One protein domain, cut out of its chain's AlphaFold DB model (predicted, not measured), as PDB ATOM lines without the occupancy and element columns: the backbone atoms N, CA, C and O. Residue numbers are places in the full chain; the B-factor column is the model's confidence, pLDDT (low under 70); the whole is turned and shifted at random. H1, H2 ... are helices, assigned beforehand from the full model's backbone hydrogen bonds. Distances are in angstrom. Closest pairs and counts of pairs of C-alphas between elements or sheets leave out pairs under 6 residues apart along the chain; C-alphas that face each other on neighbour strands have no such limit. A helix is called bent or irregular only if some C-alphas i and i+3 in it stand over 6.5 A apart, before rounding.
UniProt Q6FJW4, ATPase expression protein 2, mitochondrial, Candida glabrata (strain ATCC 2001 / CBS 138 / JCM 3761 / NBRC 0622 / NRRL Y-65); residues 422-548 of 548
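AT A GLANCE: This is residues 422 to 548 of the 548 residues of the protein "ATPase expression protein 2, mitochondrial" of Candida glabrata (strain ATCC 2001 / CBS 138 / JCM 3761 / NBRC 0622 / NRRL Y-65) (UniProt Q6FJW4). A compact head of helices has one very long helix running out of it as a bare, nearly straight arm: H5 begins in the head and its residues 517 to 547, with Trp 548 after them, stick out. In the head H3 is in the middle, with H1 and H2 to one side of it and H4 and the first part of H5 to the other, their lines mostly aligned. The printed part has 127 residues with five named helices, H1 to H5 in that order along the chain, and no named strand; the class is all helix. The whole is extended, with a radius of gyration of the C-alphas of 22.7 A and spans of 85 by 27 by 22 A, the arm making the length.

IN THESE COORDINATES: H1 is residues 422 to 429, 10.1 A from first to last C-alpha, and begins with C-alpha 422 at (-39.417, -30.152, -92.573). H2, residues 436 to 454, is 25.7 A long. H3, residues 461 to 480, is 28.5 A long and begins with C-alpha 461 at (-27.269, -24.215, -98.698). H4, residues 484 to 493, is 14.4 A long. H5, residues 498 to 547, is 73.1 A long and ends with C-alpha 547 at (-54.781, -1.315, -31.022).

HOW THE PARTS SIT: H3 is the hub and touches the four other helices. H1 only just touches it, with 3 pairs of C-alphas within 8 A, the closest those of Tyr 426 and Phe 470 at 7.2 A; they run the same way at a shallow tilt of 19 degrees. H1 and H2 are near each other, with 10 pairs of C-alphas within 10 A. H2 and H3 form a helical hairpin at a shallow tilt of 26 degrees, opposite ways, closest at the C-alphas of Ile 442 and Thr 474, 7.3 A. H2 has a kink of 42 degrees near residue 448; it is neither bent nor irregular, but only just: C-alphas 447 and 450 are 6.5 A apart. H3, H4 and H5 form an up and down bundle, each running against the one before it. H3 touches H4 with residues 475 to 479 alone, at a shallow tilt of 21 degrees; the closest C-alphas, of Ile 475 and Cys 487, are 6.1 A apart. H5 touches H4 with residues 501 to 508 alone, at a shallow tilt of 10 degrees; the closest C-alphas, of Ile 491 and Lys 501, are 6.3 A apart. H5 touches H3 with residues 504 to 515 alone, at a shallow tilt of 30 degrees and the same way; the closest C-alphas, of Val 479 and Arg 512, are 6.1 A apart. H1 and H2 are both apart from H4 and H5. Every O i to N i+4 pair is within hydrogen-bond range in H1, H3, H4 and H5, and 8 of 15 are in H2.

THE WHOLE: The C-alphas of Asn 457 and Trp 548, the two farthest apart, are 85.2 A apart. Without the residues that stand free, 517 to 548, the body of 95 residues spans 38 by 28 by 19 A. The printed part has no cut, and no link is long. The mean pLDDT of the printed part is 88.0; residues 543 to 544 and 548 are under 70.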
ATOM      1  N   LEU A 422     -40.102 -30.361 -93.848       93.48
ATOM      2  CA  LEU A 422     -39.417 -30.152 -92.573       93.48
ATOM      3  C   LEU A 422     -39.471 -28.692 -92.104       93.48
ATOM      4  O   LEU A 422     -39.556 -28.448 -90.902       93.48
ATOM      5  N   ASN A 423     -39.501 -27.704 -93.005       92.82
ATOM      6  CA  ASN A 423     -39.754 -26.313 -92.612       92.82
ATOM      7  C   ASN A 423     -41.182 -26.117 -92.064       92.82
ATOM      8  O   ASN A 423     -41.376 -25.324 -91.137       92.82
ATOM      9  N   LEU A 424     -42.181 -26.832 -92.594       91.68
ATOM     10  CA  LEU A 424     -43.546 -26.805 -92.054       91.68
ATOM     11  C   LEU A 424     -43.624 -27.482 -90.682       91.68
ATOM     12  O   LEU A 424     -44.264 -26.952 -89.774       91.68
ATOM     13  N   VAL A 425     -42.940 -28.612 -90.501       92.31
ATOM     14  CA  VAL A 425     -42.812 -29.269 -89.189       92.31
ATOM     15  C   VAL A 425     -42.109 -28.343 -88.195       92.31
ATOM     16  O   VAL A 425     -42.610 -28.122 -87.092       92.31
ATOM     17  N   TYR A 426     -41.010 -27.705 -88.604       92.00
ATOM     18  CA  TYR A 426     -40.301 -26.721 -87.788       92.00
ATOM     19  C   TYR A 426     -41.209 -25.566 -87.352       92.00
ATOM     20  O   TYR A 426     -41.141 -25.151 -86.203       92.00
ATOM     21  N   LYS A 427     -42.095 -25.070 -88.225       89.66
ATOM     22  CA  LYS A 427     -43.066 -24.016 -87.874       89.66
ATOM     23  C   LYS A 427     -44.020 -24.445 -86.752       89.66
ATOM     24  O   LYS A 427     -44.397 -23.615 -85.927       89.66
ATOM     25  N   VAL A 428     -44.410 -25.720 -86.707       89.17
ATOM     26  CA  VAL A 428     -45.236 -26.275 -85.619       89.17
ATOM     27  C   VAL A 428     -44.411 -26.419 -84.340       89.17
ATOM     28  O   VAL A 428     -44.850 -26.003 -83.264       89.17
ATOM     29  N   LEU A 429     -43.188 -26.940 -84.460       88.96
ATOM     30  CA  LEU A 429     -42.247 -27.086 -83.349       88.96
ATOM     31  C   LEU A 429     -41.835 -25.736 -82.746       88.96
ATOM     32  O   LEU A 429     -41.721 -25.608 -81.532       88.96
ATOM     33  N   SER A 430     -41.666 -24.686 -83.546       86.64
ATOM     34  CA  SER A 430     -41.263 -23.371 -83.042       86.64
ATOM     35  C   SER A 430     -42.357 -22.662 -82.237       86.64
ATOM     36  O   SER A 430     -42.118 -21.559 -81.754       86.64
ATOM     37  N   SER A 431     -43.544 -23.258 -82.090       84.41
ATOM     38  CA  SER A 431     -44.602 -22.727 -81.236       84.41
ATOM     39  C   SER A 431     -44.246 -22.804 -79.741       84.41
ATOM     40  O   SER A 431     -43.542 -23.704 -79.264       84.41
ATOM     41  N   ASP A 432     -44.786 -21.868 -78.961       79.05
ATOM     42  CA  ASP A 432     -44.584 -21.821 -77.506       79.05
ATOM     43  C   ASP A 432     -45.298 -22.962 -76.757       79.05
ATOM     44  O   ASP A 432     -45.025 -23.210 -75.587       79.05
ATOM     45  N   TYR A 433     -46.167 -23.710 -77.443       81.83
ATOM     46  CA  TYR A 433     -46.978 -24.793 -76.879       81.83
ATOM     47  C   TYR A 433     -46.267 -26.157 -76.827       81.83
ATOM     48  O   TYR A 433     -46.853 -27.137 -76.347       81.83
ATOM     49  N   ILE A 434     -45.024 -26.239 -77.316       84.50
ATOM     50  CA  ILE A 434     -44.185 -27.438 -77.209       84.50
ATOM     51  C   ILE A 434     -43.829 -27.714 -75.748       84.50
ATOM     52  O   ILE A 434     -43.244 -26.876 -75.060       84.50
ATOM     53  N   LYS A 435     -44.156 -28.927 -75.297       84.85
ATOM     54  CA  LYS A 435     -43.863 -29.443 -73.957       84.85
ATOM     55  C   LYS A 435     -42.648 -30.364 -73.988       84.85
ATOM     56  O   LYS A 435     -42.216 -30.813 -75.046       84.85
ATOM     57  N   LEU A 436     -42.149 -30.709 -72.804       81.40
ATOM     58  CA  LEU A 436     -41.010 -31.610 -72.646       81.40
ATOM     59  C   LEU A 436     -41.206 -32.958 -73.368       81.40
ATOM     60  O   LEU A 436     -40.319 -33.396 -74.090       81.40
ATOM     61  N   LYS A 437     -42.399 -33.558 -73.259       84.14
ATOM     62  CA  LYS A 437     -42.761 -34.811 -73.954       84.14
ATOM     63  C   LYS A 437     -42.696 -34.734 -75.484       84.14
ATOM     64  O   LYS A 437     -42.722 -35.746 -76.166       84.14
ATOM     65  N   ASP A 438     -42.686 -33.531 -76.051       86.19
ATOM     66  CA  ASP A 438     -42.602 -33.352 -77.496       86.19
ATOM     67  C   ASP A 438     -41.137 -33.344 -77.985       86.19
ATOM     68  O   ASP A 438     -40.919 -33.390 -79.191       86.19
ATOM     69  N   LEU A 439     -40.139 -33.358 -77.083       85.14
ATOM     70  CA  LEU A 439     -38.725 -33.497 -77.456       85.14
ATOM     71  C   LEU A 439     -38.412 -34.848 -78.108       85.14
ATOM     72  O   LEU A 439     -37.583 -34.893 -79.010       85.14
ATOM     73  N   GLU A 440     -39.074 -35.926 -77.683       89.21
ATOM     74  CA  GLU A 440     -38.905 -37.265 -78.273       89.21
ATOM     75  C   GLU A 440     -39.223 -37.256 -79.767       89.21
ATOM     76  O   GLU A 440     -38.470 -37.795 -80.569       89.21
ATOM     77  N   TRP A 441     -40.270 -36.529 -80.158       90.11
ATOM     78  CA  TRP A 441     -40.630 -36.357 -81.563       90.11
ATOM     79  C   TRP A 441     -39.556 -35.601 -82.359       90.11
ATOM     80  O   TRP A 441     -39.317 -35.909 -83.521       90.11
ATOM     81  N   ILE A 442     -38.861 -34.641 -81.741       89.93
ATOM     82  CA  ILE A 442     -37.745 -33.946 -82.398       89.93
ATOM     83  C   ILE A 442     -36.593 -34.920 -82.651       89.93
ATOM     84  O   ILE A 442     -36.060 -34.949 -83.756       89.93
ATOM     85  N   TYR A 443     -36.217 -35.718 -81.649       91.43
ATOM     86  CA  TYR A 443     -35.185 -36.747 -81.810       91.43
ATOM     87  C   TYR A 443     -35.552 -37.757 -82.892       91.43
ATOM     88  O   TYR A 443     -34.709 -38.116 -83.709       91.43
ATOM     89  N   ASP A 444     -36.817 -38.151 -82.942       91.41
ATOM     90  CA  ASP A 444     -37.326 -39.076 -83.941       91.41
ATOM     91  C   ASP A 444     -37.202 -38.518 -85.375       91.41
ATOM     92  O   ASP A 444     -36.810 -39.239 -86.292       91.41
ATOM     93  N   ILE A 445     -37.418 -37.207 -85.566       91.87
ATOM     94  CA  ILE A 445     -37.150 -36.509 -86.840       91.87
ATOM     95  C   ILE A 445     -35.658 -36.548 -87.199       91.87
ATOM     96  O   ILE A 445     -35.310 -36.743 -88.370       91.87
ATOM     97  N   PHE A 446     -34.770 -36.376 -86.214       91.50
ATOM     98  CA  PHE A 446     -33.330 -36.505 -86.442       91.50
ATOM     99  C   PHE A 446     -32.961 -37.919 -86.904       91.50
ATOM    100  O   PHE A 446     -32.252 -38.064 -87.897       91.50
ATOM    101  N   GLN A 447     -33.498 -38.941 -86.240       90.02
ATOM    102  CA  GLN A 447     -33.188 -40.346 -86.497       90.02
ATOM    103  C   GLN A 447     -33.745 -40.876 -87.821       90.02
ATOM    104  O   GLN A 447     -33.038 -41.597 -88.514       90.02
ATOM    105  N   HIS A 448     -34.975 -40.520 -88.198       88.69
ATOM    106  CA  HIS A 448     -35.619 -41.102 -89.383       88.69
ATOM    107  C   HIS A 448     -35.477 -40.256 -90.647       88.69
ATOM    108  O   HIS A 448     -35.637 -40.786 -91.747       88.69
ATOM    109  N   SER A 449     -35.201 -38.953 -90.520       89.38
ATOM    110  CA  SER A 449     -35.117 -38.060 -91.678       89.38
ATOM    111  C   SER A 449     -33.803 -37.304 -91.770       89.38
ATOM    112  O   SER A 449     -33.088 -37.469 -92.761       89.38
ATOM    113  N   LEU A 450     -33.426 -36.518 -90.757       90.40
ATOM    114  CA  LEU A 450     -32.228 -35.675 -90.875       90.40
ATOM    115  C   LEU A 450     -30.937 -36.493 -90.950       90.40
ATOM    116  O   LEU A 450     -30.002 -36.023 -91.589       90.40
ATOM    117  N   VAL A 451     -30.892 -37.710 -90.390       88.57
ATOM    118  CA  VAL A 451     -29.747 -38.635 -90.500       88.57
ATOM    119  C   VAL A 451     -29.280 -38.802 -91.947       88.57
ATOM    120  O   VAL A 451     -28.082 -38.803 -92.212       88.57
ATOM    121  N   THR A 452     -30.221 -38.824 -92.899       87.33
ATOM    122  CA  THR A 452     -29.924 -38.988 -94.329       87.33
ATOM    123  C   THR A 452     -29.087 -37.842 -94.891       87.33
ATOM    124  O   THR A 452     -28.347 -38.042 -95.848       87.33
ATOM    125  N   LEU A 453     -29.162 -36.649 -94.290       88.43
ATOM    126  CA  LEU A 453     -28.341 -35.498 -94.663       88.43
ATOM    127  C   LEU A 453     -26.907 -35.640 -94.148       88.43
ATOM    128  O   LEU A 453     -25.975 -35.265 -94.848       88.43
ATOM    129  N   TYR A 454     -26.705 -36.223 -92.966       87.07
ATOM    130  CA  TYR A 454     -25.361 -36.422 -92.407       87.07
ATOM    131  C   TYR A 454     -24.536 -37.440 -93.203       87.07
ATOM    132  O   TYR A 454     -23.311 -37.385 -93.173       87.07
ATOM    133  N   SER A 455     -25.190 -38.340 -93.940       83.55
ATOM    134  CA  SER A 455     -24.527 -39.294 -94.836       83.55
ATOM    135  C   SER A 455     -24.180 -38.714 -96.216       83.55
ATOM    136  O   SER A 455     -23.549 -39.404 -97.014       83.55
ATOM    137  N   LYS A 456     -24.594 -37.480 -96.542       84.57
ATOM    138  CA  LYS A 456     -24.298 -36.856 -97.842       84.57
ATOM    139  C   LYS A 456     -22.907 -36.220 -97.848       84.57
ATOM    140  O   LYS A 456     -22.558 -35.472 -96.942       84.57
ATOM    141  N   ASN A 457     -22.164 -36.422 -98.939       79.67
ATOM    142  CA  ASN A 457     -20.839 -35.815 -99.144       79.67
ATOM    143  C   ASN A 457     -20.888 -34.288 -99.319       79.67
ATOM    144  O   ASN A 457     -19.934 -33.592 -98.984       79.67
ATOM    145  N   SER A 458     -21.984 -33.759 -99.863       84.96
ATOM    146  CA  SER A 458     -22.189 -32.325-100.049       84.96
ATOM    147  C   SER A 458     -23.632 -31.953 -99.728       84.96
ATOM    148  O   SER A 458     -24.584 -32.550-100.231       84.96
ATOM    149  N   LEU A 459     -23.785 -30.959 -98.854       87.04
ATOM    150  CA  LEU A 459     -25.077 -30.411 -98.465       87.04
ATOM    151  C   LEU A 459     -25.354 -29.130 -99.242       87.04
ATOM    152  O   LEU A 459     -24.486 -28.266 -99.385       87.04
ATOM    153  N   THR A 460     -26.590 -28.974 -99.694       90.25
ATOM    154  CA  THR A 460     -27.059 -27.715-100.271       90.25
ATOM    155  C   THR A 460     -27.179 -26.635 -99.193       90.25
ATOM    156  O   THR A 460     -27.345 -26.908 -98.000       90.25
ATOM    157  N   VAL A 461     -27.141 -25.366 -99.609       90.22
ATOM    158  CA  VAL A 461     -27.269 -24.215 -98.698       90.22
ATOM    159  C   VAL A 461     -28.559 -24.283 -97.870       90.22
ATOM    160  O   VAL A 461     -28.553 -23.942 -96.683       90.22
ATOM    161  N   ASP A 462     -29.661 -24.733 -98.468       90.69
ATOM    162  CA  ASP A 462     -30.953 -24.815 -97.786       90.69
ATOM    163  C   ASP A 462     -31.039 -26.000 -96.817       90.69
ATOM    164  O   ASP A 462     -31.607 -25.844 -95.734       90.69
ATOM    165  N   GLU A 463     -30.398 -27.131 -97.124       91.89
ATOM    166  CA  GLU A 463     -30.246 -28.250 -96.183       91.89
ATOM    167  C   GLU A 463     -29.403 -27.848 -94.964       91.89
ATOM    168  O   GLU A 463     -29.800 -28.113 -93.829       91.89
ATOM    169  N   ILE A 464     -28.292 -27.125 -95.163       90.90
ATOM    170  CA  ILE A 464     -27.471 -26.609 -94.053       90.90
ATOM    171  C   ILE A 464     -28.290 -25.652 -93.178       90.90
ATOM    172  O   ILE A 464     -28.263 -25.742 -91.946       90.90
ATOM    173  N   LYS A 465     -29.045 -24.728 -93.790       92.59
ATOM    174  CA  LYS A 465     -29.934 -23.814 -93.051       92.59
ATOM    175  C   LYS A 465     -30.990 -24.584 -92.260       92.59
ATOM    176  O   LYS A 465     -31.267 -24.221 -91.117       92.59
ATOM    177  N   LEU A 466     -31.582 -25.618 -92.853       92.73
ATOM    178  CA  LEU A 466     -32.583 -26.462 -92.210       92.73
ATOM    179  C   LEU A 466     -31.997 -27.200 -91.000       92.73
ATOM    180  O   LEU A 466     -32.547 -27.085 -89.905       92.73
ATOM    181  N   LEU A 467     -30.859 -27.878 -91.169       93.00
ATOM    182  CA  LEU A 467     -30.159 -28.574 -90.086       93.00
ATOM    183  C   LEU A 467     -29.851 -27.625 -88.929       93.00
ATOM    184  O   LEU A 467     -30.232 -27.899 -87.790       93.00
ATOM    185  N   LYS A 468     -29.263 -26.457 -89.218       93.25
ATOM    186  CA  LYS A 468     -28.974 -25.442 -88.195       93.25
ATOM    187  C   LYS A 468     -30.231 -24.986 -87.457       93.25
ATOM    188  O   LYS A 468     -30.189 -24.853 -86.236       93.25
ATOM    189  N   LYS A 469     -31.355 -24.762 -88.156       93.13
ATOM    190  CA  LYS A 469     -32.631 -24.393 -87.512       93.13
ATOM    191  C   LYS A 469     -33.062 -25.449 -86.494       93.13
ATOM    192  O   LYS A 469     -33.341 -25.090 -85.350       93.13
ATOM    193  N   PHE A 470     -33.078 -26.723 -86.886       94.48
ATOM    194  CA  PHE A 470     -33.458 -27.822 -85.996       94.48
ATOM    195  C   PHE A 470     -32.474 -27.977 -84.833       94.48
ATOM    196  O   PHE A 470     -32.909 -27.957 -83.687       94.48
ATOM    197  N   GLN A 471     -31.161 -28.025 -85.088       94.97
ATOM    198  CA  GLN A 471     -30.131 -28.134 -84.044       94.97
ATOM    199  C   GLN A 471     -30.255 -27.015 -82.993       94.97
ATOM    200  O   GLN A 471     -30.316 -27.283 -81.793       94.97
ATOM    201  N   ILE A 472     -30.338 -25.752 -83.435       94.21
ATOM    202  CA  ILE A 472     -30.462 -24.583 -82.550       94.21
ATOM    203  C   ILE A 472     -31.749 -24.658 -81.727       94.21
ATOM    204  O   ILE A 472     -31.741 -24.357 -80.532       94.21
ATOM    205  N   PHE A 473     -32.865 -25.028 -82.357       92.97
ATOM    206  CA  PHE A 473     -34.148 -25.157 -81.676       92.97
ATOM    207  C   PHE A 473     -34.123 -26.253 -80.608       92.97
ATOM    208  O   PHE A 473     -34.524 -26.001 -79.469       92.97
ATOM    209  N   THR A 474     -33.585 -27.426 -80.944       92.78
ATOM    210  CA  THR A 474     -33.430 -28.556 -80.025       92.78
ATOM    211  C   THR A 474     -32.618 -28.158 -78.795       92.78
ATOM    212  O   THR A 474     -33.090 -28.323 -77.670       92.78
ATOM    213  N   ILE A 475     -31.453 -27.528 -78.991       93.90
ATOM    214  CA  ILE A 475     -30.596 -27.041 -77.898       93.90
ATOM    215  C   ILE A 475     -31.340 -26.023 -77.027       93.90
ATOM    216  O   ILE A 475     -31.349 -26.148 -75.802       93.90
ATOM    217  N   LYS A 476     -32.013 -25.035 -77.636       92.55
ATOM    218  CA  LYS A 476     -32.794 -24.030 -76.895       92.55
ATOM    219  C   LYS A 476     -33.847 -24.674 -75.999       92.55
ATOM    220  O   LYS A 476     -33.959 -24.294 -74.834       92.55
ATOM    221  N   LYS A 477     -34.610 -25.639 -76.519       91.48
ATOM    222  CA  LYS A 477     -35.654 -26.321 -75.746       91.48
ATOM    223  C   LYS A 477     -35.063 -27.236 -74.669       91.48
ATOM    224  O   LYS A 477     -35.553 -27.208 -73.546       91.48
ATOM    225  N   MET A 478     -33.984 -27.973 -74.941       91.66
ATOM    226  CA  MET A 478     -33.313 -28.801 -73.924       91.66
ATOM    227  C   MET A 478     -32.762 -27.982 -72.764       91.66
ATOM    228  O   MET A 478     -32.944 -28.361 -71.610       91.66
ATOM    229  N   VAL A 479     -32.123 -26.846 -73.062       92.32
ATOM    230  CA  VAL A 479     -31.627 -25.918 -72.040       92.32
ATOM    231  C   VAL A 479     -32.785 -25.335 -71.234       92.32
ATOM    232  O   VAL A 479     -32.701 -25.299 -70.010       92.32
ATOM    233  N   TYR A 480     -33.871 -24.936 -71.904       88.63
ATOM    234  CA  TYR A 480     -35.079 -24.431 -71.249       88.63
ATOM    235  C   TYR A 480     -35.695 -25.457 -70.286       88.63
ATOM    236  O   TYR A 480     -36.098 -25.097 -69.186       88.63
ATOM    237  N   PHE A 481     -35.719 -26.740 -70.659       88.99
ATOM    238  CA  PHE A 481     -36.199 -27.815 -69.786       88.99
ATOM    239  C   PHE A 481     -35.143 -28.346 -68.794       88.99
ATOM    240  O   PHE A 481     -35.438 -29.253 -68.024       88.99
ATOM    241  N   GLY A 482     -33.918 -27.807 -68.785       87.08
ATOM    242  CA  GLY A 482     -32.862 -28.189 -67.836       87.08
ATOM    243  C   GLY A 482     -32.118 -29.496 -68.149       87.08
ATOM    244  O   GLY A 482     -31.357 -29.981 -67.315       87.08
ATOM    245  N   HIS A 483     -32.272 -30.073 -69.342       90.08
ATOM    246  CA  HIS A 483     -31.601 -31.319 -69.740       90.08
ATOM    247  C   HIS A 483     -30.192 -31.078 -70.307       90.08
ATOM    248  O   HIS A 483     -29.920 -31.318 -71.484       90.08
ATOM    249  N   TYR A 484     -29.274 -30.599 -69.466       91.61
ATOM    250  CA  TYR A 484     -27.929 -30.202 -69.897       91.61
ATOM    251  C   TYR A 484     -27.061 -31.369 -70.396       91.61
ATOM    252  O   TYR A 484     -26.382 -31.224 -71.411       91.61
ATOM    253  N   SER A 485     -27.112 -32.531 -69.735       91.79
ATOM    254  CA  SER A 485     -26.357 -33.727 -70.147       91.79
ATOM    255  C   SER A 485     -26.804 -34.234 -71.520       91.79
ATOM    256  O   SER A 485     -25.974 -34.414 -72.411       91.79
ATOM    257  N   LYS A 486     -28.122 -34.359 -71.730       91.76
ATOM    258  CA  LYS A 486     -28.711 -34.731 -73.026       91.76
ATOM    259  C   LYS A 486     -28.361 -33.728 -74.124       91.76
ATOM    260  O   LYS A 486     -28.159 -34.131 -75.262       91.76
ATOM    261  N   CYS A 487     -28.243 -32.441 -73.795       92.64
ATOM    262  CA  CYS A 487     -27.818 -31.425 -74.754       92.64
ATOM    263  C   CYS A 487     -26.367 -31.631 -75.218       92.64
ATOM    264  O   CYS A 487     -26.088 -31.522 -76.409       92.64
ATOM    265  N   LEU A 488     -25.441 -31.945 -74.305       93.51
ATOM    266  CA  LEU A 488     -24.048 -32.236 -74.665       93.51
ATOM    267  C   LEU A 488     -23.934 -33.518 -75.498       93.51
ATOM    268  O   LEU A 488     -23.197 -33.545 -76.484       93.51
ATOM    269  N   GLN A 489     -24.702 -34.552 -75.143       93.85
ATOM    270  CA  GLN A 489     -24.804 -35.777 -75.936       93.85
ATOM    271  C   GLN A 489     -25.360 -35.488 -77.337       93.85
ATOM    272  O   GLN A 489     -24.756 -35.891 -78.326       93.85
ATOM    273  N   PHE A 490     -26.435 -34.701 -77.432       94.22
ATOM    274  CA  PHE A 490     -27.019 -34.284 -78.706       94.22
ATOM    275  C   PHE A 490     -26.005 -33.544 -79.588       94.22
ATOM    276  O   PHE A 490     -25.895 -33.843 -80.770       94.22
ATOM    277  N   ILE A 491     -25.220 -32.615 -79.028       93.86
ATOM    278  CA  ILE A 491     -24.171 -31.907 -79.781       93.86
ATOM    279  C   ILE A 491     -23.096 -32.884 -80.274       93.86
ATOM    280  O   ILE A 491     -22.602 -32.738 -81.390       93.86
ATOM    281  N   LYS A 492     -22.720 -33.883 -79.469       92.97
ATOM    282  CA  LYS A 492     -21.738 -34.897 -79.871       92.97
ATOM    283  C   LYS A 492     -22.249 -35.764 -81.026       92.97
ATOM    284  O   LYS A 492     -21.465 -36.047 -81.924       92.97
ATOM    285  N   GLU A 493     -23.514 -36.168 -80.984       90.69
ATOM    286  CA  GLU A 493     -24.131 -37.073 -81.962       90.69
ATOM    287  C   GLU A 493     -24.548 -36.365 -83.258       90.69
ATOM    288  O   GLU A 493     -24.345 -36.899 -84.342       90.69
ATOM    289  N   TRP A 494     -25.098 -35.151 -83.164       92.14
ATOM    290  CA  TRP A 494     -25.799 -34.490 -84.270       92.14
ATOM    291  C   TRP A 494     -25.069 -33.265 -84.826       92.14
ATOM    292  O   TRP A 494     -25.716 -32.349 -85.339       92.14
ATOM    293  N   SER A 495     -23.737 -33.226 -84.757       90.75
ATOM    294  CA  SER A 495     -22.918 -32.203 -85.431       90.75
ATOM    295  C   SER A 495     -22.388 -32.726 -86.763       90.75
ATOM    296  O   SER A 495     -21.834 -33.818 -86.806       90.75
ATOM    297  N   TYR A 496     -22.530 -31.949 -87.841       87.84
ATOM    298  CA  TYR A 496     -22.105 -32.391 -89.180       87.84
ATOM    299  C   TYR A 496     -20.626 -32.099 -89.481       87.84
ATOM    300  O   TYR A 496     -20.040 -32.736 -90.346       87.84
ATOM    301  N   ASP A 497     -20.004 -31.157 -88.768       88.66
ATOM    302  CA  ASP A 497     -18.566 -30.887 -88.835       88.66
ATOM    303  C   ASP A 497     -18.043 -30.326 -87.494       88.66
ATOM    304  O   ASP A 497     -18.801 -30.044 -86.553       88.66
ATOM    305  N   ALA A 498     -16.720 -30.173 -87.386       90.76
ATOM    306  CA  ALA A 498     -16.076 -29.658 -86.179       90.76
ATOM    307  C   ALA A 498     -16.452 -28.192 -85.881       90.76
ATOM    308  O   ALA A 498     -16.629 -27.822 -84.717       90.76
ATOM    309  N   ALA A 499     -16.627 -27.365 -86.917       92.46
ATOM    310  CA  ALA A 499     -16.975 -25.954 -86.772       92.46
ATOM    311  C   ALA A 499     -18.403 -25.772 -86.225       92.46
ATOM    312  O   ALA A 499     -18.636 -24.988 -85.305       92.46
ATOM    313  N   ASN A 500     -19.363 -26.540 -86.737       92.61
ATOM    314  CA  ASN A 500     -20.736 -26.638 -86.262       92.61
ATOM    315  C   ASN A 500     -20.763 -27.123 -84.818       92.61
ATOM    316  O   ASN A 500     -21.399 -26.482 -83.985       92.61
ATOM    317  N   LYS A 501     -20.007 -28.175 -84.489       94.48
ATOM    318  CA  LYS A 501     -19.895 -28.666 -83.111       94.48
ATOM    319  C   LYS A 501     -19.442 -27.570 -82.146       94.48
ATOM    320  O   LYS A 501     -20.040 -27.398 -81.080       94.48
ATOM    321  N   GLN A 502     -18.426 -26.792 -82.519       95.16
ATOM    322  CA  GLN A 502     -17.947 -25.665 -81.717       95.16
ATOM    323  C   GLN A 502     -19.010 -24.561 -81.594       95.16
ATOM    324  O   GLN A 502     -19.277 -24.085 -80.491       95.16
ATOM    325  N   GLN A 503     -19.680 -24.197 -82.694       95.23
ATOM    326  CA  GLN A 503     -20.769 -23.209 -82.693       95.23
ATOM    327  C   GLN A 503     -21.927 -23.619 -81.771       95.23
ATOM    328  O   GLN A 503     -22.411 -22.802 -80.986       95.23
ATOM    329  N   LEU A 504     -22.357 -24.883 -81.832       95.44
ATOM    330  CA  LEU A 504     -23.432 -25.415 -80.993       95.44
ATOM    331  C   LEU A 504     -23.020 -25.490 -79.517       95.44
ATOM    332  O   LEU A 504     -23.824 -25.172 -78.641       95.44
ATOM    333  N   THR A 505     -21.763 -25.842 -79.235       95.25
ATOM    334  CA  THR A 505     -21.213 -25.853 -77.869       95.25
ATOM    335  C   THR A 505     -21.202 -24.447 -77.269       95.25
ATOM    336  O   THR A 505     -21.703 -24.244 -76.163       95.25
ATOM    337  N   ASN A 506     -20.725 -23.453 -78.023       95.73
ATOM    338  CA  ASN A 506     -20.733 -22.053 -77.597       95.73
ATOM    339  C   ASN A 506     -22.165 -21.551 -77.352       95.73
ATOM    340  O   ASN A 506     -22.442 -20.924 -76.329       95.73
ATOM    341  N   LEU A 507     -23.098 -21.879 -78.253       95.03
ATOM    342  CA  LEU A 507     -24.513 -21.547 -78.097       95.03
ATOM    343  C   LEU A 507     -25.106 -22.157 -76.818       95.03
ATOM    344  O   LEU A 507     -25.816 -21.468 -76.084       95.03
ATOM    345  N   PHE A 508     -24.816 -23.430 -76.540       95.89
ATOM    346  CA  PHE A 508     -25.260 -24.112 -75.328       95.89
ATOM    347  C   PHE A 508     -24.766 -23.403 -74.061       95.89
ATOM    348  O   PHE A 508     -25.578 -23.123 -73.179       95.89
ATOM    349  N   VAL A 509     -23.474 -23.061 -73.985       95.09
ATOM    350  CA  VAL A 509     -22.891 -22.358 -72.828       95.09
ATOM    351  C   VAL A 509     -23.582 -21.012 -72.600       95.09
ATOM    352  O   VAL A 509     -24.025 -20.727 -71.486       95.09
ATOM    353  N   VAL A 510     -23.761 -20.213 -73.657       94.61
ATOM    354  CA  VAL A 510     -24.439 -18.907 -73.576       94.61
ATOM    355  C   VAL A 510     -25.886 -19.053 -73.096       94.61
ATOM    356  O   VAL A 510     -26.326 -18.318 -72.209       94.61
ATOM    357  N   LEU A 511     -26.641 -20.002 -73.659       93.64
ATOM    358  CA  LEU A 511     -28.038 -20.227 -73.282       93.64
ATOM    359  C   LEU A 511     -28.169 -20.749 -71.850       93.64
ATOM    360  O   LEU A 511     -29.048 -20.290 -71.119       93.64
ATOM    361  N   ARG A 512     -27.296 -21.674 -71.435       92.85
ATOM    362  CA  ARG A 512     -27.260 -22.209 -70.072       92.85
ATOM    363  C   ARG A 512     -26.991 -21.098 -69.065       92.85
ATOM    364  O   ARG A 512     -27.758 -20.968 -68.118       92.85
ATOM    365  N   ASN A 513     -25.965 -20.274 -69.291       92.91
ATOM    366  CA  ASN A 513     -25.621 -19.167 -68.396       92.91
ATOM    367  C   ASN A 513     -26.781 -18.175 -68.271       92.91
ATOM    368  O   ASN A 513     -27.173 -17.827 -67.160       92.91
ATOM    369  N   ARG A 514     -27.408 -17.800 -69.394       91.38
ATOM    370  CA  ARG A 514     -28.585 -16.920 -69.396       91.38
ATOM    371  C   ARG A 514     -29.765 -17.523 -68.628       91.38
ATOM    372  O   ARG A 514     -30.463 -16.809 -67.911       91.38
ATOM    373  N   TYR A 515     -30.008 -18.824 -68.782       89.35
ATOM    374  CA  TYR A 515     -31.093 -19.507 -68.080       89.35
ATOM    375  C   TYR A 515     -30.828 -19.611 -66.572       89.35
ATOM    376  O   TYR A 515     -31.728 -19.341 -65.781       89.35
ATOM    377  N   LEU A 516     -29.595 -19.940 -66.169       88.91
ATOM    378  CA  LEU A 516     -29.190 -19.998 -64.761       88.91
ATOM    379  C   LEU A 516     -29.265 -18.621 -64.088       88.91
ATOM    380  O   LEU A 516     -29.819 -18.525 -62.999       88.91
ATOM    381  N   GLN A 517     -28.812 -17.557 -64.760       89.24
ATOM    382  CA  GLN A 517     -28.957 -16.178 -64.276       89.24
ATOM    383  C   GLN A 517     -30.428 -15.796 -64.079       89.24
ATOM    384  O   GLN A 517     -30.799 -15.284 -63.027       89.24
ATOM    385  N   LYS A 518     -31.295 -16.093 -65.060       86.85
ATOM    386  CA  LYS A 518     -32.733 -15.799 -64.957       86.85
ATOM    387  C   LYS A 518     -33.408 -16.592 -63.835       86.85
ATOM    388  O   LYS A 518     -34.281 -16.062 -63.156       86.85
ATOM    389  N   ARG A 519     -33.021 -17.857 -63.643       84.00
ATOM    390  CA  ARG A 519     -33.531 -18.692 -62.550       84.00
ATOM    391  C   ARG A 519     -33.080 -18.162 -61.188       84.00
ATOM    392  O   ARG A 519     -33.929 -18.056 -60.313       84.00
ATOM    393  N   GLY A 520     -31.807 -17.791 -61.042       82.58
ATOM    394  CA  GLY A 520     -31.279 -17.167 -59.824       82.58
ATOM    395  C   GLY A 520     -32.007 -15.865 -59.485       82.58
ATOM    396  O   GLY A 520     -32.520 -15.730 -58.383       82.58
ATOM    397  N   TYR A 521     -32.185 -14.976 -60.469       83.48
ATOM    398  CA  TYR A 521     -32.955 -13.737 -60.303       83.48
ATOM    399  C   TYR A 521     -34.420 -13.985 -59.901       83.48
ATOM    400  O   TYR A 521     -34.969 -13.284 -59.057       83.48
ATOM    401  N   ASN A 522     -35.078 -14.987 -60.497       83.11
ATOM    402  CA  ASN A 522     -36.452 -15.333 -60.128       83.11
ATOM    403  C   ASN A 522     -36.544 -15.887 -58.700       83.11
ATOM    404  O   ASN A 522     -37.470 -15.519 -57.987       83.11
ATOM    405  N   GLN A 523     -35.592 -16.731 -58.289       80.65
ATOM    406  CA  GLN A 523     -35.520 -17.258 -56.923       80.65
ATOM    407  C   GLN A 523     -35.279 -16.138 -55.909       80.65
ATOM    408  O   GLN A 523     -35.984 -16.066 -54.912       80.65
ATOM    409  N   GLU A 524     -34.350 -15.227 -56.191       83.43
ATOM    410  CA  GLU A 524     -34.095 -14.050 -55.355       83.43
ATOM    411  C   GLU A 524     -35.353 -13.183 -55.227       83.43
ATOM    412  O   GLU A 524     -35.768 -12.857 -54.122       83.43
ATOM    413  N   LYS A 525     -36.045 -12.906 -56.338       85.48
ATOM    414  CA  LYS A 525     -37.299 -12.140 -56.337       85.48
ATOM    415  C   LYS A 525     -38.430 -12.831 -55.572       85.48
ATOM    416  O   LYS A 525     -39.250 -12.146 -54.963       85.48
ATOM    417  N   GLU A 526     -38.527 -14.157 -55.636       81.43
ATOM    418  CA  GLU A 526     -39.482 -14.931 -54.832       81.43
ATOM    419  C   GLU A 526     -39.129 -14.859 -53.344       81.43
ATOM    420  O   GLU A 526     -40.010 -14.553 -52.546       81.43
ATOM    421  N   MET A 527     -37.852 -15.009 -52.984       81.77
ATOM    422  CA  MET A 527     -37.370 -14.849 -51.608       81.77
ATOM    423  C   MET A 527     -37.641 -13.438 -51.071       81.77
ATOM    424  O   MET A 527     -38.169 -13.302 -49.975       81.77
ATOM    425  N   THR A 528     -37.386 -12.381 -51.851       85.41
ATOM    426  CA  THR A 528     -37.701 -10.997 -51.448       85.41
ATOM    427  C   THR A 528     -39.203 -10.773 -51.277       85.41
ATOM    428  O   THR A 528     -39.614 -10.024 -50.400       85.41
ATOM    429  N   LYS A 529     -40.049 -11.396 -52.110       86.58
ATOM    430  CA  LYS A 529     -41.511 -11.313 -51.953       86.58
ATOM    431  C   LYS A 529     -41.998 -12.036 -50.703       86.58
ATOM    432  O   LYS A 529     -42.913 -11.544 -50.060       86.58
ATOM    433  N   VAL A 530     -41.426 -13.200 -50.406       83.04
ATOM    434  CA  VAL A 530     -41.730 -13.954 -49.186       83.04
ATOM    435  C   VAL A 530     -41.285 -13.158 -47.961       83.04
ATOM    436  O   VAL A 530     -42.088 -12.986 -47.057       83.04
ATOM    437  N   GLN A 531     -40.077 -12.582 -47.975       85.01
ATOM    438  CA  GLN A 531     -39.593 -11.717 -46.896       85.01
ATOM    439  C   GLN A 531     -40.514 -10.513 -46.669       85.01
ATOM    440  O   GLN A 531     -40.944 -10.290 -45.551       85.01
ATOM    441  N   LYS A 532     -40.908  -9.800 -47.733       87.21
ATOM    442  CA  LYS A 532     -41.845  -8.671 -47.612       87.21
ATOM    443  C   LYS A 532     -43.194  -9.053 -47.008       87.21
ATOM    444  O   LYS A 532     -43.755  -8.253 -46.281       87.21
ATOM    445  N   LYS A 533     -43.715 -10.245 -47.316       85.86
ATOM    446  CA  LYS A 533     -44.954 -10.733 -46.699       85.86
ATOM    447  C   LYS A 533     -44.789 -10.981 -45.204       85.86
ATOM    448  O   LYS A 533     -45.670 -10.601 -44.454       85.86
ATOM    449  N   TYR A 534     -43.667 -11.574 -44.792       82.94
ATOM    450  CA  TYR A 534     -43.357 -11.724 -43.369       82.94
ATOM    451  C   TYR A 534     -43.238 -10.361 -42.676       82.94
ATOM    452  O   TYR A 534     -43.805 -10.184 -41.607       82.94
ATOM    453  N   ASP A 535     -42.579  -9.387 -43.314       85.77
ATOM    454  CA  ASP A 535     -42.448  -8.031 -42.769       85.77
ATOM    455  C   ASP A 535     -43.815  -7.300 -42.676       85.77
ATOM    456  O   ASP A 535     -44.020  -6.485 -41.779       85.77
ATOM    457  N   GLU A 536     -44.753  -7.562 -43.599       85.34
ATOM    458  CA  GLU A 536     -46.130  -7.032 -43.582       85.34
ATOM    459  C   GLU A 536     -46.992  -7.700 -42.492       85.34
ATOM    460  O   GLU A 536     -47.678  -6.995 -41.755       85.34
ATOM    461  N   GLU A 537     -46.920  -9.028 -42.343       82.36
ATOM    462  CA  GLU A 537     -47.609  -9.783 -41.279       82.36
ATOM    463  C   GLU A 537     -47.119  -9.353 -39.882       82.36
ATOM    464  O   GLU A 537     -47.930  -9.089 -38.998       82.36
ATOM    465  N   GLU A 538     -45.805  -9.178 -39.695       83.62
ATOM    466  CA  GLU A 538     -45.232  -8.676 -38.436       83.62
ATOM    467  C   GLU A 538     -45.700  -7.240 -38.125       83.62
ATOM    468  O   GLU A 538     -45.960  -6.899 -36.970       83.62
ATOM    469  N   GLN A 539     -45.862  -6.385 -39.143       74.52
ATOM    470  CA  GLN A 539     -46.419  -5.037 -38.976       74.52
ATOM    471  C   GLN A 539     -47.912  -5.043 -38.633       74.52
ATOM    472  O   GLN A 539     -48.333  -4.228 -37.812       74.52
ATOM    473  N   GLU A 540     -48.710  -5.931 -39.232       71.59
ATOM    474  CA  GLU A 540     -50.119  -6.119 -38.867       71.59
ATOM    475  C   GLU A 540     -50.259  -6.616 -37.425       71.59
ATOM    476  O   GLU A 540     -51.069  -6.065 -36.680       71.59
ATOM    477  N   ASP A 541     -49.427  -7.570 -37.000       75.87
ATOM    478  CA  ASP A 541     -49.384  -8.058 -35.617       75.87
ATOM    479  C   ASP A 541     -48.967  -6.949 -34.637       75.87
ATOM    480  O   ASP A 541     -49.574  -6.797 -33.574       75.87
ATOM    481  N   MET A 542     -47.985  -6.113 -34.997       76.41
ATOM    482  CA  MET A 542     -47.614  -4.934 -34.204       76.41
ATOM    483  C   MET A 542     -48.735  -3.886 -34.143       76.41
ATOM    484  O   MET A 542     -48.954  -3.288 -33.090       76.41
ATOM    485  N   LEU A 543     -49.466  -3.658 -35.240       69.60
ATOM    486  CA  LEU A 543     -50.625  -2.757 -35.277       69.60
ATOM    487  C   LEU A 543     -51.782  -3.293 -34.426       69.60
ATOM    488  O   LEU A 543     -52.378  -2.525 -33.674       69.60
ATOM    489  N   LEU A 544     -52.077  -4.594 -34.506       67.36
ATOM    490  CA  LEU A 544     -53.057  -5.283 -33.661       67.36
ATOM    491  C   LEU A 544     -52.669  -5.200 -32.185       67.36
ATOM    492  O   LEU A 544     -53.516  -4.865 -31.362       67.36
ATOM    493  N   GLY A 545     -51.396  -5.438 -31.865       78.08
ATOM    494  CA  GLY A 545     -50.858  -5.312 -30.511       78.08
ATOM    495  C   GLY A 545     -50.822  -3.877 -29.978       78.08
ATOM    496  O   GLY A 545     -50.792  -3.701 -28.768       78.08
ATOM    497  N   GLY A 546     -50.825  -2.863 -30.850       77.43
ATOM    498  CA  GLY A 546     -50.947  -1.451 -30.467       77.43
ATOM    499  C   GLY A 546     -52.385  -0.913 -30.427       77.43
ATOM    500  O   GLY A 546     -52.611   0.157 -29.864       77.43
ATOM    501  N   LEU A 547     -53.339  -1.609 -31.059       70.93
ATOM    502  CA  LEU A 547     -54.781  -1.315 -31.022       70.93
ATOM    503  C   LEU A 547     -55.487  -1.974 -29.828       70.93
ATOM    504  O   LEU A 547     -56.479  -1.423 -29.345       70.93
ATOM    505  N   TRP A 548     -55.008  -3.151 -29.411       63.78
ATOM    506  CA  TRP A 548     -55.315  -3.773 -28.119       63.78
ATOM    507  C   TRP A 548     -54.702  -2.974 -26.971       63.78
ATOM    508  O   TRP A 548     -55.380  -2.873 -25.920       63.78
TER     509      TRP A 548